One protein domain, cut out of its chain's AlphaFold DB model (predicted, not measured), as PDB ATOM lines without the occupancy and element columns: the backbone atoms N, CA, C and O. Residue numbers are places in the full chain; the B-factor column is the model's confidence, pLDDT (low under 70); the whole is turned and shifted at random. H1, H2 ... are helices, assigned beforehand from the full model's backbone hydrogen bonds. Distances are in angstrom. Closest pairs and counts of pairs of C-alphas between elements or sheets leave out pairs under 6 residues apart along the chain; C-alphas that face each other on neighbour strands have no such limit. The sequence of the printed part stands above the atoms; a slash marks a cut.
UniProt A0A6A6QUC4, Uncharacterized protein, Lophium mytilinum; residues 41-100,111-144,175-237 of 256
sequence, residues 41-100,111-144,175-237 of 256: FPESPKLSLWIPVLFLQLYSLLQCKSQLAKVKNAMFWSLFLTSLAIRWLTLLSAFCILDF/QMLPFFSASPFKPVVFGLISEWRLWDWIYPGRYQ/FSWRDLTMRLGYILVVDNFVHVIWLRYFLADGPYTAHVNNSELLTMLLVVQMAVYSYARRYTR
ATOM      1  N   PHE A  41      12.851 178.931 310.780       47.62
ATOM      2  CA  PHE A  41      13.175 178.697 309.369       47.62
ATOM      3  C   PHE A  41      13.816 177.336 309.036       47.62
ATOM      4  O   PHE A  41      13.461 176.821 307.977       47.62
ATOM      5  N   PRO A  42      14.729 176.742 309.836       54.72
ATOM      6  CA  PRO A  42      15.413 175.514 309.428       54.72
ATOM      7  C   PRO A  42      14.568 174.255 309.633       54.72
ATOM      8  O   PRO A  42      14.741 173.291 308.890       54.72
ATOM      9  N   GLU A  43      13.630 174.253 310.583       56.47
ATOM     10  CA  GLU A  43      12.770 173.090 310.834       56.47
ATOM     11  C   GLU A  43      11.434 173.163 310.084       56.47
ATOM     12  O   GLU A  43      10.947 172.124 309.639       56.47
ATOM     13  N   SER A  44      10.866 174.356 309.852       65.06
ATOM     14  CA  SER A  44       9.612 174.460 309.090       65.06
ATOM     15  C   SER A  44       9.830 174.272 307.581       65.06
ATOM     16  O   SER A  44      10.744 174.862 306.991       65.06
ATOM     17  N   PRO A  45       8.991 173.466 306.913       71.25
ATOM     18  CA  PRO A  45       9.099 173.260 305.484       71.25
ATOM     19  C   PRO A  45       8.643 174.497 304.726       71.25
ATOM     20  O   PRO A  45       7.495 174.930 304.812       71.25
ATOM     21  N   LYS A  46       9.559 175.066 303.942       73.94
ATOM     22  CA  LYS A  46       9.262 176.169 303.027       73.94
ATOM     23  C   LYS A  46       9.189 175.645 301.610       73.94
ATOM     24  O   LYS A  46      10.139 175.034 301.123       73.94
ATOM     25  N   LEU A  47       8.088 175.937 300.923       72.75
ATOM     26  CA  LEU A  47       7.903 175.554 299.521       72.75
ATOM     27  C   LEU A  47       9.055 176.048 298.635       72.75
ATOM     28  O   LEU A  47       9.503 175.317 297.760       72.75
ATOM     29  N   SER A  48       9.602 177.235 298.913       71.00
ATOM     30  CA  SER A  48      10.751 177.788 298.185       71.00
ATOM     31  C   SER A  48      12.023 176.935 298.278       71.00
ATOM     32  O   SER A  48      12.835 176.977 297.359       71.00
ATOM     33  N   LEU A  49      12.194 176.151 299.347       72.88
ATOM     34  CA  LEU A  49      13.299 175.199 299.493       72.88
ATOM     35  C   LEU A  49      12.993 173.877 298.777       72.88
ATOM     36  O   LEU A  49      13.860 173.304 298.121       72.88
ATOM     37  N   TRP A  50      11.755 173.393 298.895       76.81
ATOM     38  CA  TRP A  50      11.361 172.068 298.414       76.81
ATOM     39  C   TRP A  50      11.076 172.005 296.916       76.81
ATOM     40  O   TRP A  50      11.362 170.982 296.299       76.81
ATOM     41  N   ILE A  51      10.573 173.082 296.307       74.44
ATOM     42  CA  ILE A  51      10.306 173.132 294.863       74.44
ATOM     43  C   ILE A  51      11.589 172.864 294.052       74.44
ATOM     44  O   ILE A  51      11.560 171.957 293.220       74.44
ATOM     45  N   PRO A  52      12.731 173.543 294.304       74.19
ATOM     46  CA  PRO A  52      13.984 173.238 293.610       74.19
ATOM     47  C   PRO A  52      14.474 171.806 293.839       74.19
ATOM     48  O   PRO A  52      14.950 171.170 292.903       74.19
ATOM     49  N   VAL A  53      14.340 171.280 295.063       74.88
ATOM     50  CA  VAL A  53      14.747 169.905 295.391       74.88
ATOM     51  C   VAL A  53      13.921 168.904 294.588       74.88
ATOM     52  O   VAL A  53      14.491 168.066 293.896       74.88
ATOM     53  N   LEU A  54      12.591 169.011 294.624       78.69
ATOM     54  CA  LEU A  54      11.691 168.128 293.880       78.69
ATOM     55  C   LEU A  54      11.904 168.251 292.371       78.69
ATOM     56  O   LEU A  54      11.984 167.234 291.684       78.69
ATOM     57  N   PHE A  55      12.060 169.475 291.862       75.31
ATOM     58  CA  PHE A  55      12.362 169.715 290.455       75.31
ATOM     59  C   PHE A  55      13.671 169.042 290.042       75.31
ATOM     60  O   PHE A  55      13.702 168.355 289.028       75.31
ATOM     61  N   LEU A  56      14.735 169.164 290.842       75.62
ATOM     62  CA  LEU A  56      16.020 168.528 290.557       75.62
ATOM     63  C   LEU A  56      15.918 166.995 290.573       75.62
ATOM     64  O   LEU A  56      16.507 166.345 289.709       75.62
ATOM     65  N   GLN A  57      15.163 166.408 291.510       79.75
ATOM     66  CA  GLN A  57      14.929 164.955 291.546       79.75
ATOM     67  C   GLN A  57      14.170 164.481 290.302       79.75
ATOM     68  O   GLN A  57      14.601 163.536 289.642       79.75
ATOM     69  N   LEU A  58      13.079 165.165 289.948       80.00
ATOM     70  CA  LEU A  58      12.274 164.847 288.768       80.00
ATOM     71  C   LEU A  58      13.081 165.025 287.481       80.00
ATOM     72  O   LEU A  58      13.118 164.123 286.651       80.00
ATOM     73  N   TYR A  59      13.787 166.146 287.342       76.81
ATOM     74  CA  TYR A  59      14.664 166.407 286.209       76.81
ATOM     75  C   TYR A  59      15.749 165.334 286.083       76.81
ATOM     76  O   TYR A  59      15.955 164.809 284.993       76.81
ATOM     77  N   SER A  60      16.391 164.941 287.188       74.88
ATOM     78  CA  SER A  60      17.400 163.874 287.186       74.88
ATOM     79  C   SER A  60      16.815 162.541 286.714       74.88
ATOM     80  O   SER A  60      17.435 161.857 285.901       74.88
ATOM     81  N   LEU A  61      15.609 162.186 287.170       78.62
ATOM     82  CA  LEU A  61      14.912 160.973 286.734       78.62
ATOM     83  C   LEU A  61      14.551 161.025 285.242       78.62
ATOM     84  O   LEU A  61      14.797 160.059 284.523       78.62
ATOM     85  N   LEU A  62      14.043 162.163 284.759       79.38
ATOM     86  CA  LEU A  62      13.698 162.363 283.348       79.38
ATOM     87  C   LEU A  62      14.939 162.327 282.439       79.38
ATOM     88  O   LEU A  62      14.911 161.697 281.380       79.38
ATOM     89  N   GLN A  63      16.045 162.950 282.859       79.56
ATOM     90  CA  GLN A  63      17.309 162.977 282.111       79.56
ATOM     91  C   GLN A  63      17.976 161.606 282.013       79.56
ATOM     92  O   GLN A  63      18.616 161.298 281.006       79.56
ATOM     93  N   CYS A  64      17.818 160.757 283.030       76.25
ATOM     94  CA  CYS A  64      18.359 159.403 282.985       76.25
ATOM     95  C   CYS A  64      17.707 158.544 281.886       76.25
ATOM     96  O   CYS A  64      18.307 157.544 281.486       76.25
ATOM     97  N   LYS A  65      16.532 158.943 281.364       68.31
ATOM     98  CA  LYS A  65      15.707 158.153 280.433       68.31
ATOM     99  C   LYS A  65      15.494 156.727 280.989       68.31
ATOM    100  O   LYS A  65      15.771 156.460 282.156       68.31
ATOM    101  N   SER A  66      15.004 155.774 280.200       74.00
ATOM    102  CA  SER A  66      14.827 154.372 280.637       74.00
ATOM    103  C   SER A  66      16.144 153.627 280.955       74.00
ATOM    104  O   SER A  66      16.136 152.417 281.171       74.00
ATOM    105  N   GLN A  67      17.292 154.320 281.021       83.88
ATOM    106  CA  GLN A  67      18.601 153.724 281.295       83.88
ATOM    107  C   GLN A  67      18.808 153.530 282.803       83.88
ATOM    108  O   GLN A  67      19.322 154.396 283.517       83.88
ATOM    109  N   LEU A  68      18.452 152.340 283.288       83.25
ATOM    110  CA  LEU A  68      18.489 151.979 284.709       83.25
ATOM    111  C   LEU A  68      19.871 152.150 285.365       83.25
ATOM    112  O   LEU A  68      19.948 152.494 286.543       83.25
ATOM    113  N   ALA A  69      20.969 151.987 284.621       80.12
ATOM    114  CA  ALA A  69      22.323 152.206 285.140       80.12
ATOM    115  C   ALA A  69      22.583 153.675 285.525       80.12
ATOM    116  O   ALA A  69      23.201 153.948 286.559       80.12
ATOM    117  N   LYS A  70      22.063 154.626 284.736       80.19
ATOM    118  CA  LYS A  70      22.148 156.061 285.046       80.19
ATOM    119  C   LYS A  70      21.257 156.415 286.230       80.19
ATOM    120  O   LYS A  70      21.730 157.087 287.143       80.19
ATOM    121  N   VAL A  71      20.036 155.872 286.272       84.25
ATOM    122  CA  VAL A  71      19.118 156.026 287.415       84.25
ATOM    123  C   VAL A  71      19.770 155.524 288.704       84.25
ATOM    124  O   VAL A  71      19.782 156.241 289.700       84.25
ATOM    125  N   LYS A  72      20.389 154.335 288.684       85.62
ATOM    126  CA  LYS A  72      21.111 153.765 289.831       85.62
ATOM    127  C   LYS A  72      22.182 154.723 290.358       85.62
ATOM    128  O   LYS A  72      22.225 154.999 291.553       85.62
ATOM    129  N   ASN A  73      23.038 155.246 289.481       85.00
ATOM    130  CA  ASN A  73      24.116 156.147 289.892       85.00
ATOM    131  C   ASN A  73      23.584 157.500 290.390       85.00
ATOM    132  O   ASN A  73      24.050 157.990 291.417       85.00
ATOM    133  N   ALA A  74      22.598 158.084 289.708       82.94
ATOM    134  CA  ALA A  74      21.990 159.349 290.115       82.94
ATOM    135  C   ALA A  74      21.296 159.228 291.481       82.94
ATOM    136  O   ALA A  74      21.537 160.042 292.372       82.94
ATOM    137  N   MET A  75      20.499 158.174 291.682       87.25
ATOM    138  CA  MET A  75      19.818 157.923 292.954       87.25
ATOM    139  C   MET A  75      20.797 157.637 294.088       87.25
ATOM    140  O   MET A  75      20.563 158.092 295.200       87.25
ATOM    141  N   PHE A  76      21.913 156.954 293.818       87.50
ATOM    142  CA  PHE A  76      22.956 156.745 294.821       87.50
ATOM    143  C   PHE A  76      23.526 158.068 295.348       87.50
ATOM    144  O   PHE A  76      23.596 158.280 296.557       87.50
ATOM    145  N   TRP A  77      23.923 158.969 294.446       85.12
ATOM    146  CA  TRP A  77      24.462 160.273 294.837       85.12
ATOM    147  C   TRP A  77      23.414 161.137 295.531       85.12
ATOM    148  O   TRP A  77      23.715 161.791 296.526       85.12
ATOM    149  N   SER A  78      22.177 161.086 295.044       83.88
ATOM    150  CA  SER A  78      21.036 161.771 295.643       83.88
ATOM    151  C   SER A  78      20.796 161.315 297.089       83.88
ATOM    152  O   SER A  78      20.785 162.134 298.003       83.88
ATOM    153  N   LEU A  79      20.746 159.999 297.315       87.81
ATOM    154  CA  LEU A  79      20.630 159.361 298.629       87.81
ATOM    155  C   LEU A  79      21.766 159.755 299.573       87.81
ATOM    156  O   LEU A  79      21.532 160.064 300.746       87.81
ATOM    157  N   PHE A  80      23.000 159.754 299.065       86.19
ATOM    158  CA  PHE A  80      24.173 160.155 299.832       86.19
ATOM    159  C   PHE A  80      24.059 161.611 300.307       86.19
ATOM    160  O   PHE A  80      24.228 161.888 301.495       86.19
ATOM    161  N   LEU A  81      23.698 162.530 299.407       83.25
ATOM    162  CA  LEU A  81      23.516 163.946 299.729       83.25
ATOM    163  C   LEU A  81      22.338 164.182 300.683       83.25
ATOM    164  O   LEU A  81      22.463 164.964 301.623       83.25
ATOM    165  N   THR A  82      21.219 163.481 300.497       83.69
ATOM    166  CA  THR A  82      20.059 163.565 301.394       83.69
ATOM    167  C   THR A  82      20.404 163.071 302.799       83.69
ATOM    168  O   THR A  82      20.059 163.728 303.780       83.69
ATOM    169  N   SER A  83      21.156 161.974 302.917       83.50
ATOM    170  CA  SER A  83      21.610 161.456 304.216       83.50
ATOM    171  C   SER A  83      22.509 162.453 304.953       83.50
ATOM    172  O   SER A  83      22.369 162.649 306.162       83.50
ATOM    173  N   LEU A  84      23.407 163.124 304.220       81.50
ATOM    174  CA  LEU A  84      24.221 164.210 304.761       81.50
ATOM    175  C   LEU A  84      23.341 165.374 305.229       81.50
ATOM    176  O   LEU A  84      23.499 165.826 306.359       81.50
ATOM    177  N   ALA A  85      22.395 165.826 304.403       78.06
ATOM    178  CA  ALA A  85      21.504 166.937 304.735       78.06
ATOM    179  C   ALA A  85      20.693 166.682 306.019       78.06
ATOM    180  O   ALA A  85      20.601 167.567 306.868       78.06
ATOM    181  N   ILE A  86      20.170 165.464 306.211       78.31
ATOM    182  CA  ILE A  86      19.460 165.085 307.445       78.31
ATOM    183  C   ILE A  86      20.392 165.190 308.654       78.31
ATOM    184  O   ILE A  86      20.031 165.810 309.655       78.31
ATOM    185  N   ARG A  87      21.603 164.619 308.573       74.44
ATOM    186  CA  ARG A  87      22.585 164.684 309.668       74.44
ATOM    187  C   ARG A  87      22.966 166.122 310.004       74.44
ATOM    188  O   ARG A  87      23.077 166.450 311.179       74.44
ATOM    189  N   TRP A  88      23.097 166.973 308.993       72.56
ATOM    190  CA  TRP A  88      23.366 168.397 309.162       72.56
ATOM    191  C   TRP A  88      22.247 169.129 309.898       72.56
ATOM    192  O   TRP A  88      22.526 169.816 310.876       72.56
ATOM    193  N   LEU A  89      20.990 168.960 309.480       71.31
ATOM    194  CA  LEU A  89      19.847 169.576 310.165       71.31
ATOM    195  C   LEU A  89      19.722 169.084 311.608       71.31
ATOM    196  O   LEU A  89      19.478 169.872 312.514       71.31
ATOM    197  N   THR A  90      19.954 167.789 311.818       68.25
ATOM    198  CA  THR A  90      19.921 167.156 313.140       68.25
ATOM    199  C   THR A  90      21.011 167.722 314.059       68.25
ATOM    200  O   THR A  90      20.753 168.016 315.224       68.25
ATOM    201  N   LEU A  91      22.223 167.921 313.531       66.62
ATOM    202  CA  LEU A  91      23.346 168.517 314.253       66.62
ATOM    203  C   LEU A  91      23.107 170.003 314.557       66.62
ATOM    204  O   LEU A  91      23.387 170.450 315.666       66.62
ATOM    205  N   LEU A  92      22.571 170.758 313.596       65.00
ATOM    206  CA  LEU A  92      22.229 172.168 313.783       65.00
ATOM    207  C   LEU A  92      21.156 172.330 314.868       65.00
ATOM    208  O   LEU A  92      21.337 173.130 315.778       65.00
ATOM    209  N   SER A  93      20.093 171.518 314.816       63.47
ATOM    210  CA  SER A  93      19.040 171.485 315.839       63.47
ATOM    211  C   SER A  93      19.630 171.185 317.224       63.47
ATOM    212  O   SER A  93      19.360 171.903 318.184       63.47
ATOM    213  N   ALA A  94      20.545 170.213 317.322       59.47
ATOM    214  CA  ALA A  94      21.239 169.908 318.569       59.47
ATOM    215  C   ALA A  94      22.095 171.071 319.108       59.47
ATOM    216  O   ALA A  94      22.002 171.378 320.295       59.47
ATOM    217  N   PHE A  95      22.897 171.739 318.268       58.41
ATOM    218  CA  PHE A  95      23.682 172.908 318.692       58.41
ATOM    219  C   PHE A  95      22.795 174.058 319.174       58.41
ATOM    220  O   PHE A  95      23.107 174.688 320.181       58.41
ATOM    221  N   CYS A  96      21.668 174.298 318.505       56.41
ATOM    222  CA  CYS A  96      20.709 175.322 318.914       56.41
ATOM    223  C   CYS A  96      20.017 174.987 320.248       56.41
ATOM    224  O   CYS A  96      19.762 175.887 321.042       56.41
ATOM    225  N   ILE A  97      19.731 173.707 320.520       54.56
ATOM    226  CA  ILE A  97      19.149 173.259 321.798       54.56
ATOM    227  C   ILE A  97      20.159 173.403 322.950       54.56
ATOM    228  O   ILE A  97      19.775 173.780 324.057       54.56
ATOM    229  N   LEU A  98      21.441 173.127 322.693       52.38
ATOM    230  CA  LEU A  98      22.515 173.242 323.685       52.38
ATOM    231  C   LEU A  98      22.722 174.686 324.164       52.38
ATOM    232  O   LEU A  98      22.916 174.895 325.357       52.38
ATOM    233  N   ASP A  99      22.617 175.664 323.265       50.16
ATOM    234  CA  ASP A  99      22.810 177.090 323.578       50.16
ATOM    235  C   ASP A  99      21.640 177.688 324.393       50.16
ATOM    236  O   ASP A  99      21.798 178.677 325.104       50.16
ATOM    237  N   PHE A 100      20.450 177.071 324.337       47.25
ATOM    238  CA  PHE A 100      19.231 177.603 324.964       47.25
ATOM    239  C   PHE A 100      18.918 177.015 326.352       47.25
ATOM    240  O   PHE A 100      18.122 177.593 327.091       47.25
ATOM    241  N   GLN A 111      22.449 163.695 326.876       50.38
ATOM    242  CA  GLN A 111      23.361 163.849 325.731       50.38
ATOM    243  C   GLN A 111      24.262 162.622 325.522       50.38
ATOM    244  O   GLN A 111      24.795 162.423 324.428       50.38
ATOM    245  N   MET A 112      24.412 161.777 326.551       43.25
ATOM    246  CA  MET A 112      25.218 160.556 326.487       43.25
ATOM    247  C   MET A 112      24.436 159.340 325.985       43.25
ATOM    248  O   MET A 112      25.048 158.335 325.616       43.25
ATOM    249  N   LEU A 113      23.102 159.418 325.901       52.81
ATOM    250  CA  LEU A 113      22.303 158.318 325.370       52.81
ATOM    251  C   LEU A 113      22.657 158.082 323.895       52.81
ATOM    252  O   LEU A 113      22.622 159.022 323.101       52.81
ATOM    253  N   PRO A 114      22.955 156.839 323.483       48.62
ATOM    254  CA  PRO A 114      23.457 156.530 322.139       48.62
ATOM    255  C   PRO A 114      22.492 156.910 321.004       48.62
ATOM    256  O   PRO A 114      22.896 157.012 319.846       48.62
ATOM    257  N   PHE A 115      21.220 157.129 321.334       50.94
ATOM    258  CA  PHE A 115      20.158 157.477 320.396       50.94
ATOM    259  C   PHE A 115      19.943 158.989 320.256       50.94
ATOM    260  O   PHE A 115      19.292 159.425 319.305       50.94
ATOM    261  N   PHE A 116      20.524 159.806 321.143       59.34
ATOM    262  CA  PHE A 116      20.395 161.256 321.055       59.34
ATOM    263  C   PHE A 116      21.110 161.791 319.806       59.34
ATOM    264  O   PHE A 116      22.164 161.291 319.406       59.34
ATOM    265  N   SER A 117      20.527 162.802 319.162       56.62
ATOM    266  CA  SER A 117      21.007 163.395 317.904       56.62
ATOM    267  C   SER A 117      22.471 163.844 317.963       56.62
ATOM    268  O   SER A 117      23.189 163.696 316.974       56.62
ATOM    269  N   ALA A 118      22.912 164.319 319.130       54.84
ATOM    270  CA  ALA A 118      24.261 164.815 319.395       54.84
ATOM    271  C   ALA A 118      25.225 163.778 320.000       54.84
ATOM    272  O   ALA A 118      26.359 164.124 320.325       54.84
ATOM    273  N   SER A 119      24.793 162.528 320.204       60.81
ATOM    274  CA  SER A 119      25.584 161.571 320.980       60.81
ATOM    275  C   SER A 119      26.884 161.177 320.265       60.81
ATOM    276  O   SER A 119      26.836 160.673 319.134       60.81
ATOM    277  N   PRO A 120      28.053 161.302 320.922       58.59
ATOM    278  CA  PRO A 120      29.332 160.886 320.349       58.59
ATOM    279  C   PRO A 120      29.454 159.358 320.204       58.59
ATOM    280  O   PRO A 120      30.312 158.884 319.462       58.59
ATOM    281  N   PHE A 121      28.587 158.573 320.861       63.66
ATOM    282  CA  PHE A 121      28.561 157.106 320.751       63.66
ATOM    283  C   PHE A 121      27.806 156.600 319.519       63.66
ATOM    284  O   PHE A 121      27.974 155.453 319.100       63.66
ATOM    285  N   LYS A 122      27.001 157.459 318.899       66.94
ATOM    286  CA  LYS A 122      26.134 157.120 317.772       66.94
ATOM    287  C   LYS A 122      26.890 156.551 316.554       66.94
ATOM    288  O   LYS A 122      26.446 155.533 316.020       66.94
ATOM    289  N   PRO A 123      28.067 157.077 316.148       67.19
ATOM    290  CA  PRO A 123      28.878 156.464 315.093       67.19
ATOM    291  C   PRO A 123      29.345 155.042 315.425       67.19
ATOM    292  O   PRO A 123      29.409 154.202 314.531       67.19
ATOM    293  N   VAL A 124      29.646 154.754 316.698       70.88
ATOM    294  CA  VAL A 124      30.063 153.415 317.141       70.88
ATOM    295  C   VAL A 124      28.891 152.445 317.044       70.88
ATOM    296  O   VAL A 124      29.029 151.376 316.454       70.88
ATOM    297  N   VAL A 125      27.719 152.841 317.546       72.31
ATOM    298  CA  VAL A 125      26.495 152.031 317.473       72.31
ATOM    299  C   VAL A 125      26.102 151.760 316.022       72.31
ATOM    300  O   VAL A 125      25.815 150.621 315.667       72.31
ATOM    301  N   PHE A 126      26.163 152.764 315.147       76.12
ATOM    302  CA  PHE A 126      25.893 152.572 313.720       76.12
ATOM    303  C   PHE A 126      26.940 151.724 313.017       76.12
ATOM    304  O   PHE A 126      26.577 150.929 312.154       76.12
ATOM    305  N   GLY A 127      28.209 151.841 313.413       71.62
ATOM    306  CA  GLY A 127      29.267 150.940 312.974       71.62
ATOM    307  C   GLY A 127      28.907 149.489 313.281       71.62
ATOM    308  O   GLY A 127      28.833 148.668 312.370       71.62
ATOM    309  N   LEU A 128      28.571 149.199 314.540       77.12
ATOM    310  CA  LEU A 128      28.175 147.858 314.974       77.12
ATOM    311  C   LEU A 128      26.931 147.357 314.234       77.12
ATOM    312  O   LEU A 128      26.958 146.260 313.681       77.12
ATOM    313  N   ILE A 129      25.865 148.164 314.164       80.12
ATOM    314  CA  ILE A 129      24.626 147.785 313.469       80.12
ATOM    315  C   ILE A 129      24.903 147.520 311.990       80.12
ATOM    316  O   ILE A 129      24.361 146.563 311.449       80.12
ATOM    317  N   SER A 130      25.756 148.305 311.323       76.00
ATOM    318  CA  SER A 130      26.065 148.127 309.895       76.00
ATOM    319  C   SER A 130      26.754 146.795 309.562       76.00
ATOM    320  O   SER A 130      26.683 146.338 308.416       76.00
ATOM    321  N   GLU A 131      27.348 146.142 310.563       74.69
ATOM    322  CA  GLU A 131      27.979 144.821 310.465       74.69
ATOM    323  C   GLU A 131      27.056 143.665 310.904       74.69
ATOM    324  O   GLU A 131      27.431 142.500 310.776       74.69
ATOM    325  N   TRP A 132      25.841 143.935 311.399       79.62
ATOM    326  CA  TRP A 132      24.939 142.876 311.871       79.62
ATOM    327  C   TRP A 132      24.517 141.914 310.754       79.62
ATOM    328  O   TRP A 132      24.170 142.317 309.646       79.62
ATOM    329  N   ARG A 133      24.404 140.623 311.094       77.56
ATOM    330  CA  ARG A 133      23.880 139.581 310.188       77.56
ATOM    331  C   ARG A 133      22.452 139.838 309.720       77.56
ATOM    332  O   ARG A 133      22.017 139.239 308.748       77.56
ATOM    333  N   LEU A 134      21.727 140.742 310.383       79.44
ATOM    334  CA  LEU A 134      20.401 141.184 309.960       79.44
ATOM    335  C   LEU A 134      20.416 141.628 308.488       79.44
ATOM    336  O   LEU A 134      19.468 141.346 307.764       79.44
ATOM    337  N   TRP A 135      21.503 142.259 308.020       75.12
ATOM    338  CA  TRP A 135      21.600 142.750 306.647       75.12
ATOM    339  C   TRP A 135      21.504 141.628 305.623       75.12
ATOM    340  O   TRP A 135      20.930 141.861 304.568       75.12
ATOM    341  N   ASP A 136      21.958 140.416 305.950       71.56
ATOM    342  CA  ASP A 136      21.876 139.237 305.077       71.56
ATOM    343  C   ASP A 136      20.418 138.806 304.812       71.56
ATOM    344  O   ASP A 136      20.119 138.078 303.861       71.56
ATOM    345  N   TRP A 137      19.483 139.282 305.638       67.12
ATOM    346  CA  TRP A 137      18.044 139.058 305.494       67.12
ATOM    347  C   TRP A 137      17.351 140.175 304.718       67.12
ATOM    348  O   TRP A 137      16.268 139.953 304.180       67.12
ATOM    349  N   ILE A 138      17.973 141.352 304.615       69.69
ATOM    350  CA  ILE A 138      17.429 142.494 303.881       69.69
ATOM    351  C   ILE A 138      18.120 142.643 302.523       69.69
ATOM    352  O   ILE A 138      19.245 142.199 302.294       69.69
ATOM    353  N   TYR A 139      17.436 143.309 301.596       64.75
ATOM    354  CA  TYR A 139      17.908 143.575 300.238       64.75
ATOM    355  C   TYR A 139      19.398 144.008 300.136       64.75
ATOM    356  O   TYR A 139      20.132 143.391 299.362       64.75
ATOM    357  N   PRO A 140      19.911 144.973 300.930       61.47
ATOM    358  CA  PRO A 140      21.325 145.382 300.880       61.47
ATOM    359  C   PRO A 140      22.377 144.344 301.328       61.47
ATOM    360  O   PRO A 140      23.560 144.594 301.108       61.47
ATOM    361  N   GLY A 141      22.026 143.216 301.964       56.62
ATOM    362  CA  GLY A 141      23.002 142.153 302.271       56.62
ATOM    363  C   GLY A 141      23.039 141.015 301.254       56.62
ATOM    364  O   GLY A 141      24.087 140.403 301.073       56.62
ATOM    365  N   ARG A 142      21.938 140.764 300.531       56.66
ATOM    366  CA  ARG A 142      21.863 139.673 299.537       56.66
ATOM    367  C   ARG A 142      22.364 140.044 298.143       56.66
ATOM    368  O   ARG A 142      22.679 139.162 297.348       56.66
ATOM    369  N   TYR A 143      22.426 141.333 297.825       62.69
ATOM    370  CA  TYR A 143      22.834 141.806 296.505       62.69
ATOM    371  C   TYR A 143      24.226 142.425 296.591       62.69
ATOM    372  O   TYR A 143      24.355 143.599 296.913       62.69
ATOM    373  N   GLN A 144      25.264 141.631 296.318       66.31
ATOM    374  CA  GLN A 144      26.631 142.128 296.137       66.31
ATOM    375  C   GLN A 144      26.876 142.411 294.647       66.31
ATOM    376  O   GLN A 144      26.601 141.563 293.800       66.31
ATOM    377  N   PHE A 175      34.159 145.067 301.664       70.50
ATOM    378  CA  PHE A 175      32.973 145.859 301.917       70.50
ATOM    379  C   PHE A 175      33.013 147.114 301.057       70.50
ATOM    380  O   PHE A 175      33.872 147.980 301.251       70.50
ATOM    381  N   SER A 176      32.106 147.199 300.084       76.62
ATOM    382  CA  SER A 176      32.001 148.380 299.231       76.62
ATOM    383  C   SER A 176      31.516 149.572 300.051       76.62
ATOM    384  O   SER A 176      30.535 149.480 300.790       76.62
ATOM    385  N   TRP A 177      32.156 150.730 299.885       78.81
ATOM    386  CA  TRP A 177      31.700 151.963 300.530       78.81
ATOM    387  C   TRP A 177      30.277 152.348 300.091       78.81
ATOM    388  O   TRP A 177      29.550 152.960 300.863       78.81
ATOM    389  N   ARG A 178      29.851 151.953 298.880       80.00
ATOM    390  CA  ARG A 178      28.477 152.172 298.409       80.00
ATOM    391  C   ARG A 178      27.472 151.326 299.187       80.00
ATOM    392  O   ARG A 178      26.420 151.837 299.563       80.00
ATOM    393  N   ASP A 179      27.817 150.072 299.485       78.81
ATOM    394  CA  ASP A 179      26.995 149.208 300.341       78.81
ATOM    395  C   ASP A 179      26.941 149.759 301.773       78.81
ATOM    396  O   ASP A 179      25.868 149.783 302.375       78.81
ATOM    397  N   LEU A 180      28.060 150.285 302.293       80.31
ATOM    398  CA  LEU A 180      28.084 150.972 303.588       80.31
ATOM    399  C   LEU A 180      27.117 152.156 303.613       80.31
ATOM    400  O   LEU A 180      26.299 152.254 304.523       80.31
ATOM    401  N   THR A 181      27.179 153.030 302.607       83.00
ATOM    402  CA  THR A 181      26.289 154.190 302.489       83.00
ATOM    403  C   THR A 181      24.823 153.768 302.458       83.00
ATOM    404  O   THR A 181      24.007 154.368 303.151       83.00
ATOM    405  N   MET A 182      24.485 152.710 301.717       83.69
ATOM    406  CA  MET A 182      23.118 152.188 301.688       83.69
ATOM    407  C   MET A 182      22.657 151.709 303.065       83.69
ATOM    408  O   MET A 182      21.570 152.080 303.502       83.69
ATOM    409  N   ARG A 183      23.482 150.928 303.777       83.94
ATOM    410  CA  ARG A 183      23.156 150.462 305.137       83.94
ATOM    411  C   ARG A 183      23.021 151.621 306.118       83.94
ATOM    412  O   ARG A 183      22.078 151.643 306.901       83.94
ATOM    413  N   LEU A 184      23.905 152.615 306.040       82.50
ATOM    414  CA  LEU A 184      23.803 153.836 306.840       82.50
ATOM    415  C   LEU A 184      22.530 154.628 306.521       82.50
ATOM    416  O   LEU A 184      21.931 155.172 307.443       82.50
ATOM    417  N   GLY A 185      22.086 154.651 305.262       85.19
ATOM    418  CA  GLY A 185      20.798 155.223 304.861       85.19
ATOM    419  C   GLY A 185      19.616 154.522 305.537       85.19
ATOM    420  O   GLY A 185      18.781 155.187 306.140       85.19
ATOM    421  N   TYR A 186      19.588 153.183 305.539       85.25
ATOM    422  CA  TYR A 186      18.572 152.407 306.272       85.25
ATOM    423  C   TYR A 186      18.585 152.709 307.771       85.25
ATOM    424  O   TYR A 186      17.535 152.962 308.358       85.25
ATOM    425  N   ILE A 187      19.771 152.714 308.381       84.25
ATOM    426  CA  ILE A 187      19.929 153.043 309.800       84.25
ATOM    427  C   ILE A 187      19.423 154.462 310.075       84.25
ATOM    428  O   ILE A 187      18.731 154.673 311.061       84.25
ATOM    429  N   LEU A 188      19.726 155.424 309.200       83.50
ATOM    430  CA  LEU A 188      19.291 156.812 309.331       83.50
ATOM    431  C   LEU A 188      17.769 156.962 309.236       83.50
ATOM    432  O   LEU A 188      17.203 157.735 310.001       83.50
ATOM    433  N   VAL A 189      17.105 156.221 308.344       87.06
ATOM    434  CA  VAL A 189      15.636 156.207 308.265       87.06
ATOM    435  C   VAL A 189      15.032 155.715 309.577       87.06
ATOM    436  O   VAL A 189      14.146 156.368 310.120       87.06
ATOM    437  N   VAL A 190      15.525 154.591 310.108       84.88
ATOM    438  CA  VAL A 190      15.029 154.024 311.374       84.88
ATOM    439  C   VAL A 190      15.311 154.966 312.543       84.88
ATOM    440  O   VAL A 190      14.418 155.237 313.340       84.88
ATOM    441  N   ASP A 191      16.529 155.500 312.620       80.75
ATOM    442  CA  ASP A 191      16.957 156.471 313.628       80.75
ATOM    443  C   ASP A 191      16.052 157.703 313.625       80.75
ATOM    444  O   ASP A 191      15.518 158.071 314.668       80.75
ATOM    445  N   ASN A 192      15.812 158.301 312.453       78.31
ATOM    446  CA  ASN A 192      14.980 159.495 312.374       78.31
ATOM    447  C   ASN A 192      13.498 159.188 312.627       78.31
ATOM    448  O   ASN A 192      12.810 159.992 313.242       78.31
ATOM    449  N   PHE A 193      13.007 158.009 312.236       81.81
ATOM    450  CA  PHE A 193      11.649 157.568 312.561       81.81
ATOM    451  C   PHE A 193      11.439 157.424 314.076       81.81
ATOM    452  O   PHE A 193      10.479 157.969 314.623       81.81
ATOM    453  N   VAL A 194      12.363 156.750 314.771       79.25
ATOM    454  CA  VAL A 194      12.339 156.626 316.238       79.25
ATOM    455  C   VAL A 194      12.467 157.998 316.893       79.25
ATOM    456  O   VAL A 194      11.729 158.295 317.829       79.25
ATOM    457  N   HIS A 195      13.357 158.852 316.384       73.19
ATOM    458  CA  HIS A 195      13.560 160.202 316.899       73.19
ATOM    459  C   HIS A 195      12.292 161.057 316.784       73.19
ATOM    460  O   HIS A 195      11.901 161.705 317.749       73.19
ATOM    461  N   VAL A 196      11.603 161.000 315.644       72.38
ATOM    462  CA  VAL A 196      10.335 161.704 315.418       72.38
ATOM    463  C   VAL A 196       9.238 161.201 316.356       72.38
ATOM    464  O   VAL A 196       8.552 162.015 316.968       72.38
ATOM    465  N   ILE A 197       9.082 159.880 316.518       74.50
ATOM    466  CA  ILE A 197       8.114 159.306 317.470       74.50
ATOM    467  C   ILE A 197       8.430 159.766 318.893       74.50
ATOM    468  O   ILE A 197       7.538 160.219 319.608       74.50
ATOM    469  N   TRP A 198       9.700 159.676 319.294       70.12
ATOM    470  CA  TRP A 198      10.152 160.105 320.610       70.12
ATOM    471  C   TRP A 198       9.789 161.569 320.874       70.12
ATOM    472  O   TRP A 198       9.136 161.883 321.864       70.12
ATOM    473  N   LEU A 199      10.153 162.459 319.951       65.56
ATOM    474  CA  LEU A 199       9.908 163.891 320.089       65.56
ATOM    475  C   LEU A 199       8.417 164.244 320.087       65.56
ATOM    476  O   LEU A 199       8.015 165.118 320.843       65.56
ATOM    477  N   ARG A 200       7.592 163.565 319.280       68.94
ATOM    478  CA  ARG A 200       6.151 163.859 319.172       68.94
ATOM    479  C   ARG A 200       5.335 163.377 320.367       68.94
ATOM    480  O   ARG A 200       4.371 164.039 320.733       68.94
ATOM    481  N   TYR A 201       5.675 162.219 320.933       71.62
ATOM    482  CA  TYR A 201       4.833 161.565 321.941       71.62
ATOM    483  C   TYR A 201       5.415 161.591 323.353       71.62
ATOM    484  O   TYR A 201       4.659 161.466 324.312       71.62
ATOM    485  N   PHE A 202       6.732 161.757 323.498       67.44
ATOM    486  CA  PHE A 202       7.414 161.639 324.791       67.44
ATOM    487  C   PHE A 202       8.094 162.936 325.250       67.44
ATOM    488  O   PHE A 202       8.581 162.992 326.378       67.44
ATOM    489  N   LEU A 203       8.102 163.994 324.428       61.47
ATOM    490  CA  LEU A 203       8.653 165.303 324.785       61.47
ATOM    491  C   LEU A 203       7.589 166.401 324.632       61.47
ATOM    492  O   LEU A 203       7.518 167.071 323.606       61.47
ATOM    493  N   ALA A 204       6.774 166.591 325.673       53.06
ATOM    494  CA  ALA A 204       5.643 167.528 325.670       53.06
ATOM    495  C   ALA A 204       6.033 168.992 325.361       53.06
ATOM    496  O   ALA A 204       5.267 169.695 324.708       53.06
ATOM    497  N   ASP A 205       7.241 169.413 325.755       53.53
ATOM    498  CA  ASP A 205       7.779 170.769 325.533       53.53
ATOM    499  C   ASP A 205       8.868 170.821 324.439       53.53
ATOM    500  O   ASP A 205       9.712 171.720 324.409       53.53
ATOM    501  N   GLY A 206       8.926 169.809 323.567       53.00
ATOM    502  CA  GLY A 206       9.917 169.741 322.496       53.00
ATOM    503  C   GLY A 206       9.672 170.774 321.384       53.00
ATOM    504  O   GLY A 206       8.523 171.099 321.093       53.00
ATOM    505  N   PRO A 207      10.717 171.239 320.666       49.62
ATOM    506  CA  PRO A 207      10.563 172.140 319.511       49.62
ATOM    507  C   PRO A 207       9.792 171.515 318.324       49.62
ATOM    508  O   PRO A 207       9.464 172.200 317.352       49.62
ATOM    509  N   TYR A 208       9.448 170.227 318.407       50.50
ATOM    510  CA  TYR A 208       8.753 169.472 317.370       50.50
ATOM    511  C   TYR A 208       7.238 169.585 317.555       50.50
ATOM    512  O   TYR A 208       6.597 168.853 318.298       50.50
ATOM    513  N   THR A 209       6.687 170.566 316.848       52.50
ATOM    514  CA  THR A 209       5.263 170.924 316.818       52.50
ATOM    515  C   THR A 209       4.362 169.873 316.134       52.50
ATOM    516  O   THR A 209       4.821 168.904 315.526       52.50
ATOM    517  N   ALA A 210       3.045 170.117 316.141       56.97
ATOM    518  CA  ALA A 210       2.019 169.380 315.385       56.97
ATOM    519  C   ALA A 210       2.218 169.356 313.846       56.97
ATOM    520  O   ALA A 210       1.384 168.813 313.123       56.97
ATOM    521  N   HIS A 211       3.299 169.937 313.320       61.94
ATOM    522  CA  HIS A 211       3.572 170.064 311.890       61.94
ATOM    523  C   HIS A 211       4.725 169.160 311.442       61.94
ATOM    524  O   HIS A 211       5.570 168.755 312.242       61.94
ATOM    525  N   VAL A 212       4.755 168.836 310.149       71.00
ATOM    526  CA  VAL A 212       5.856 168.093 309.522       71.00
ATOM    527  C   VAL A 212       7.072 169.009 309.385       71.00
ATOM    528  O   VAL A 212       6.915 170.149 308.954       71.00
ATOM    529  N   ASN A 213       8.272 168.534 309.726       75.88
ATOM    530  CA  ASN A 213       9.518 169.313 309.621       75.88
ATOM    531  C   ASN A 213      10.403 168.892 308.428       75.88
ATOM    532  O   ASN A 213      10.186 167.863 307.784       75.88
ATOM    533  N   ASN A 214      11.438 169.683 308.130       77.56
ATOM    534  CA  ASN A 214      12.364 169.414 307.020       77.56
ATOM    535  C   ASN A 214      13.115 168.078 307.153       77.56
ATOM    536  O   ASN A 214      13.387 167.441 306.135       77.56
ATOM    537  N   SER A 215      13.438 167.628 308.370       75.81
ATOM    538  CA  SER A 215      14.132 166.346 308.573       75.81
ATOM    539  C   SER A 215      13.226 165.152 308.246       75.81
ATOM    540  O   SER A 215      13.671 164.192 307.613       75.81
ATOM    541  N   GLU A 216      11.938 165.242 308.589       80.44
ATOM    542  CA  GLU A 216      10.909 164.258 308.250       80.44
ATOM    543  C   GLU A 216      10.708 164.173 306.736       80.44
ATOM    544  O   GLU A 216      10.762 163.084 306.166       80.44
ATOM    545  N   LEU A 217      10.570 165.316 306.057       83.62
ATOM    546  CA  LEU A 217      10.440 165.344 304.597       83.62
ATOM    547  C   LEU A 217      11.684 164.793 303.890       83.62
ATOM    548  O   LEU A 217      11.558 164.032 302.930       83.62
ATOM    549  N   LEU A 218      12.889 165.122 304.370       84.88
ATOM    550  CA  LEU A 218      14.124 164.559 303.816       84.88
ATOM    551  C   LEU A 218      14.217 163.054 304.066       84.88
ATOM    552  O   LEU A 218      14.741 162.336 303.222       84.88
ATOM    553  N   THR A 219      13.683 162.563 305.183       87.25
ATOM    554  CA  THR A 219      13.625 161.124 305.473       87.25
ATOM    555  C   THR A 219      12.659 160.412 304.536       87.25
ATOM    556  O   THR A 219      12.994 159.356 304.008       87.25
ATOM    557  N   MET A 220      11.501 161.008 304.246       88.31
ATOM    558  CA  MET A 220      10.577 160.471 303.241       88.31
ATOM    559  C   MET A 220      11.216 160.458 301.849       88.31
ATOM    560  O   MET A 220      11.132 159.454 301.141       88.31
ATOM    561  N   LEU A 221      11.924 161.527 301.473       88.25
ATOM    562  CA  LEU A 221      12.695 161.567 300.231       88.25
ATOM    563  C   LEU A 221      13.767 160.466 300.200       88.25
ATOM    564  O   LEU A 221      13.903 159.780 299.189       88.25
ATOM    565  N   LEU A 222      14.482 160.262 301.309       89.38
ATOM    566  CA  LEU A 222      15.494 159.220 301.453       89.38
ATOM    567  C   LEU A 222      14.898 157.824 301.238       89.38
ATOM    568  O   LEU A 222      15.463 157.031 300.489       89.38
ATOM    569  N   VAL A 223      13.727 157.539 301.818       90.81
ATOM    570  CA  VAL A 223      13.003 156.272 301.613       90.81
ATOM    571  C   VAL A 223      12.677 156.056 300.134       90.81
ATOM    572  O   VAL A 223      12.932 154.973 299.601       90.81
ATOM    573  N   VAL A 224      12.171 157.082 299.442       89.56
ATOM    574  CA  VAL A 224      11.873 157.000 298.003       89.56
ATOM    575  C   VAL A 224      13.148 156.753 297.192       89.56
ATOM    576  O   VAL A 224      13.187 155.834 296.376       89.56
ATOM    577  N   GLN A 225      14.218 157.511 297.444       89.56
ATOM    578  CA  GLN A 225      15.508 157.334 296.768       89.56
ATOM    579  C   GLN A 225      16.075 155.929 296.989       89.56
ATOM    580  O   GLN A 225      16.566 155.309 296.047       89.56
ATOM    581  N   MET A 226      15.973 155.396 298.209       89.56
ATOM    582  CA  MET A 226      16.391 154.036 298.546       89.56
ATOM    583  C   MET A 226      15.583 152.983 297.791       89.56
ATOM    584  O   MET A 226      16.167 152.012 297.302       89.56
ATOM    585  N   ALA A 227      14.267 153.168 297.664       88.94
ATOM    586  CA  ALA A 227      13.401 152.271 296.906       88.94
ATOM    587  C   ALA A 227      13.758 152.278 295.410       88.94
ATOM    588  O   ALA A 227      13.989 151.215 294.831       88.94
ATOM    589  N   VAL A 228      13.893 153.463 294.801       88.44
ATOM    590  CA  VAL A 228      14.256 153.607 293.380       88.44
ATOM    591  C   VAL A 228      15.667 153.083 293.116       88.44
ATOM    592  O   VAL A 228      15.878 152.355 292.147       88.44
ATOM    593  N   TYR A 229      16.633 153.389 293.985       88.19
ATOM    594  CA  TYR A 229      17.990 152.852 293.886       88.19
ATOM    595  C   TYR A 229      17.989 151.324 293.960       88.19
ATOM    596  O   TYR A 229      18.619 150.668 293.132       88.19
ATOM    597  N   SER A 230      17.264 150.749 294.924       86.25
ATOM    598  CA  SER A 230      17.180 149.296 295.102       86.25
ATOM    599  C   SER A 230      16.552 148.624 293.885       86.25
ATOM    600  O   SER A 230      17.090 147.626 293.401       86.25
ATOM    601  N   TYR A 231      15.482 149.213 293.344       86.25
ATOM    602  CA  TYR A 231      14.859 148.788 292.094       86.25
ATOM    603  C   TYR A 231      15.862 148.837 290.934       86.25
ATOM    604  O   TYR A 231      16.169 147.803 290.348       86.25
ATOM    605  N   ALA A 232      16.452 150.001 290.647       84.88
ATOM    606  CA  ALA A 232      17.398 150.160 289.545       84.88
ATOM    607  C   ALA A 232      18.591 149.200 289.672       84.88
ATOM    608  O   ALA A 232      18.969 148.544 288.703       84.88
ATOM    609  N   ARG A 233      19.130 149.032 290.886       83.31
ATOM    610  CA  ARG A 233      20.192 148.066 291.184       83.31
ATOM    611  C   ARG A 233      19.784 146.637 290.829       83.31
ATOM    612  O   ARG A 233      20.574 145.952 290.183       83.31
ATOM    613  N   ARG A 234      18.561 146.214 291.176       80.44
ATOM    614  CA  ARG A 234      18.049 144.863 290.878       80.44
ATOM    615  C   ARG A 234      18.074 144.576 289.383       80.44
ATOM    616  O   ARG A 234      18.614 143.563 288.953       80.44
ATOM    617  N   TYR A 235      17.494 145.486 288.607       78.88
ATOM    618  CA  TYR A 235      17.269 145.285 287.180       78.88
ATOM    619  C   TYR A 235      18.525 145.523 286.338       78.88
ATOM    620  O   TYR A 235      18.642 144.938 285.274       78.88
ATOM    621  N   THR A 236      19.509 146.290 286.823       74.38
ATOM    622  CA  THR A 236      20.817 146.393 286.141       74.38
ATOM    623  C   THR A 236      21.688 145.141 286.260       74.38
ATOM    624  O   THR A 236      22.708 145.060 285.588       74.38
ATOM    625  N   ARG A 237      21.336 144.189 287.134       64.81
ATOM    626  CA  ARG A 237      22.120 142.964 287.360       64.81
ATOM    627  C   ARG A 237      21.622 141.778 286.534       64.81
ATOM    628  O   ARG A 237      22.382 140.843 286.307       64.81
TER     629      ARG A 237
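This is residues 41 to 100, 111 to 144 and 175 to 237 of the 256 residues of an uncharacterized protein of Lophium mytilinum (UniProt A0A6A6QUC4). What is seen first? Four long helices make a bundle: H2 and H7 pack together in the middle, H6 packs on them on one side, and H1 is set loosely along another. The short H3, H4 and H5 lie beyond H6, and H3 packs on it. What is it made of? The printed part has 157 residues, with seven named helices, H1 to H7 in order, and no named strand: all helix. It is compact, with a radius of gyration of the C-alphas of 16.7 A and spans of 50, 40 and 23 A.

Where are the first helices? H1, residues 47 to 63, begins with C-alpha 47 at (7.903, 175.554, 299.521); H2, residues 68 to 100, measures 47.7 A. Which follow? H3 is residues 122 to 130, H4 133 to 137, H5 139 to 142, H6 177 to 202, 35.7 A, and H7 214 to 235, 31.6 A, ending with C-alpha 235 at (17.269, 145.285, 287.180).

What is beside H1? It touches no helix, but is close but not clearly touching H2, the closest C-alphas, Leu 61 and Val 71, being 6.5 A apart. What does H2 touch? H7, at a shallow tilt of 22 degrees, opposite ways, closest C-alphas Lys 72 and Ala 232, 5.2 A; and H6, with residues 79 to 83 alone, at a steep tilt of 42 degrees, the same way, closest C-alphas Ser 83 and Gly 185, 6.3 A. What meets at H6, the hub? It touches four helices, H2, H3, H5 and H7: H6 and H7 form a hairpin, closest C-alphas Val 189 and Thr 219, 6.0 A; H3 touches H6 residues 180 to 187 alone, closest C-alphas Ser 130 and Arg 183, 6.0 A; H5 only just touches H6, with 3 pairs of C-alphas within 8 A, closest Pro 140 and Asp 179, 6.9 A. H4 and H5 only just touch, with 3 pairs of C-alphas within 8 A, and only at the corner. Are the backbones helical? Every O i to N i+4 pair is within hydrogen-bond range in H3, H6 and H7; H1 has 11 of 13, H2 28 of 29, H4 0 of 1 but 2 of 2 O i to N i+3 pairs, and H5 is too short.

Where is it cut? Residues 101 to 110 and 145 to 174 are not printed; the C-alpha gaps are 14.4 A and 9.4 A. Which link is long? H6 to H7, 11 residues. Where is confidence low? Residues 90 to 100, 111 to 123 and 202 to 211 are among those with pLDDT under 70.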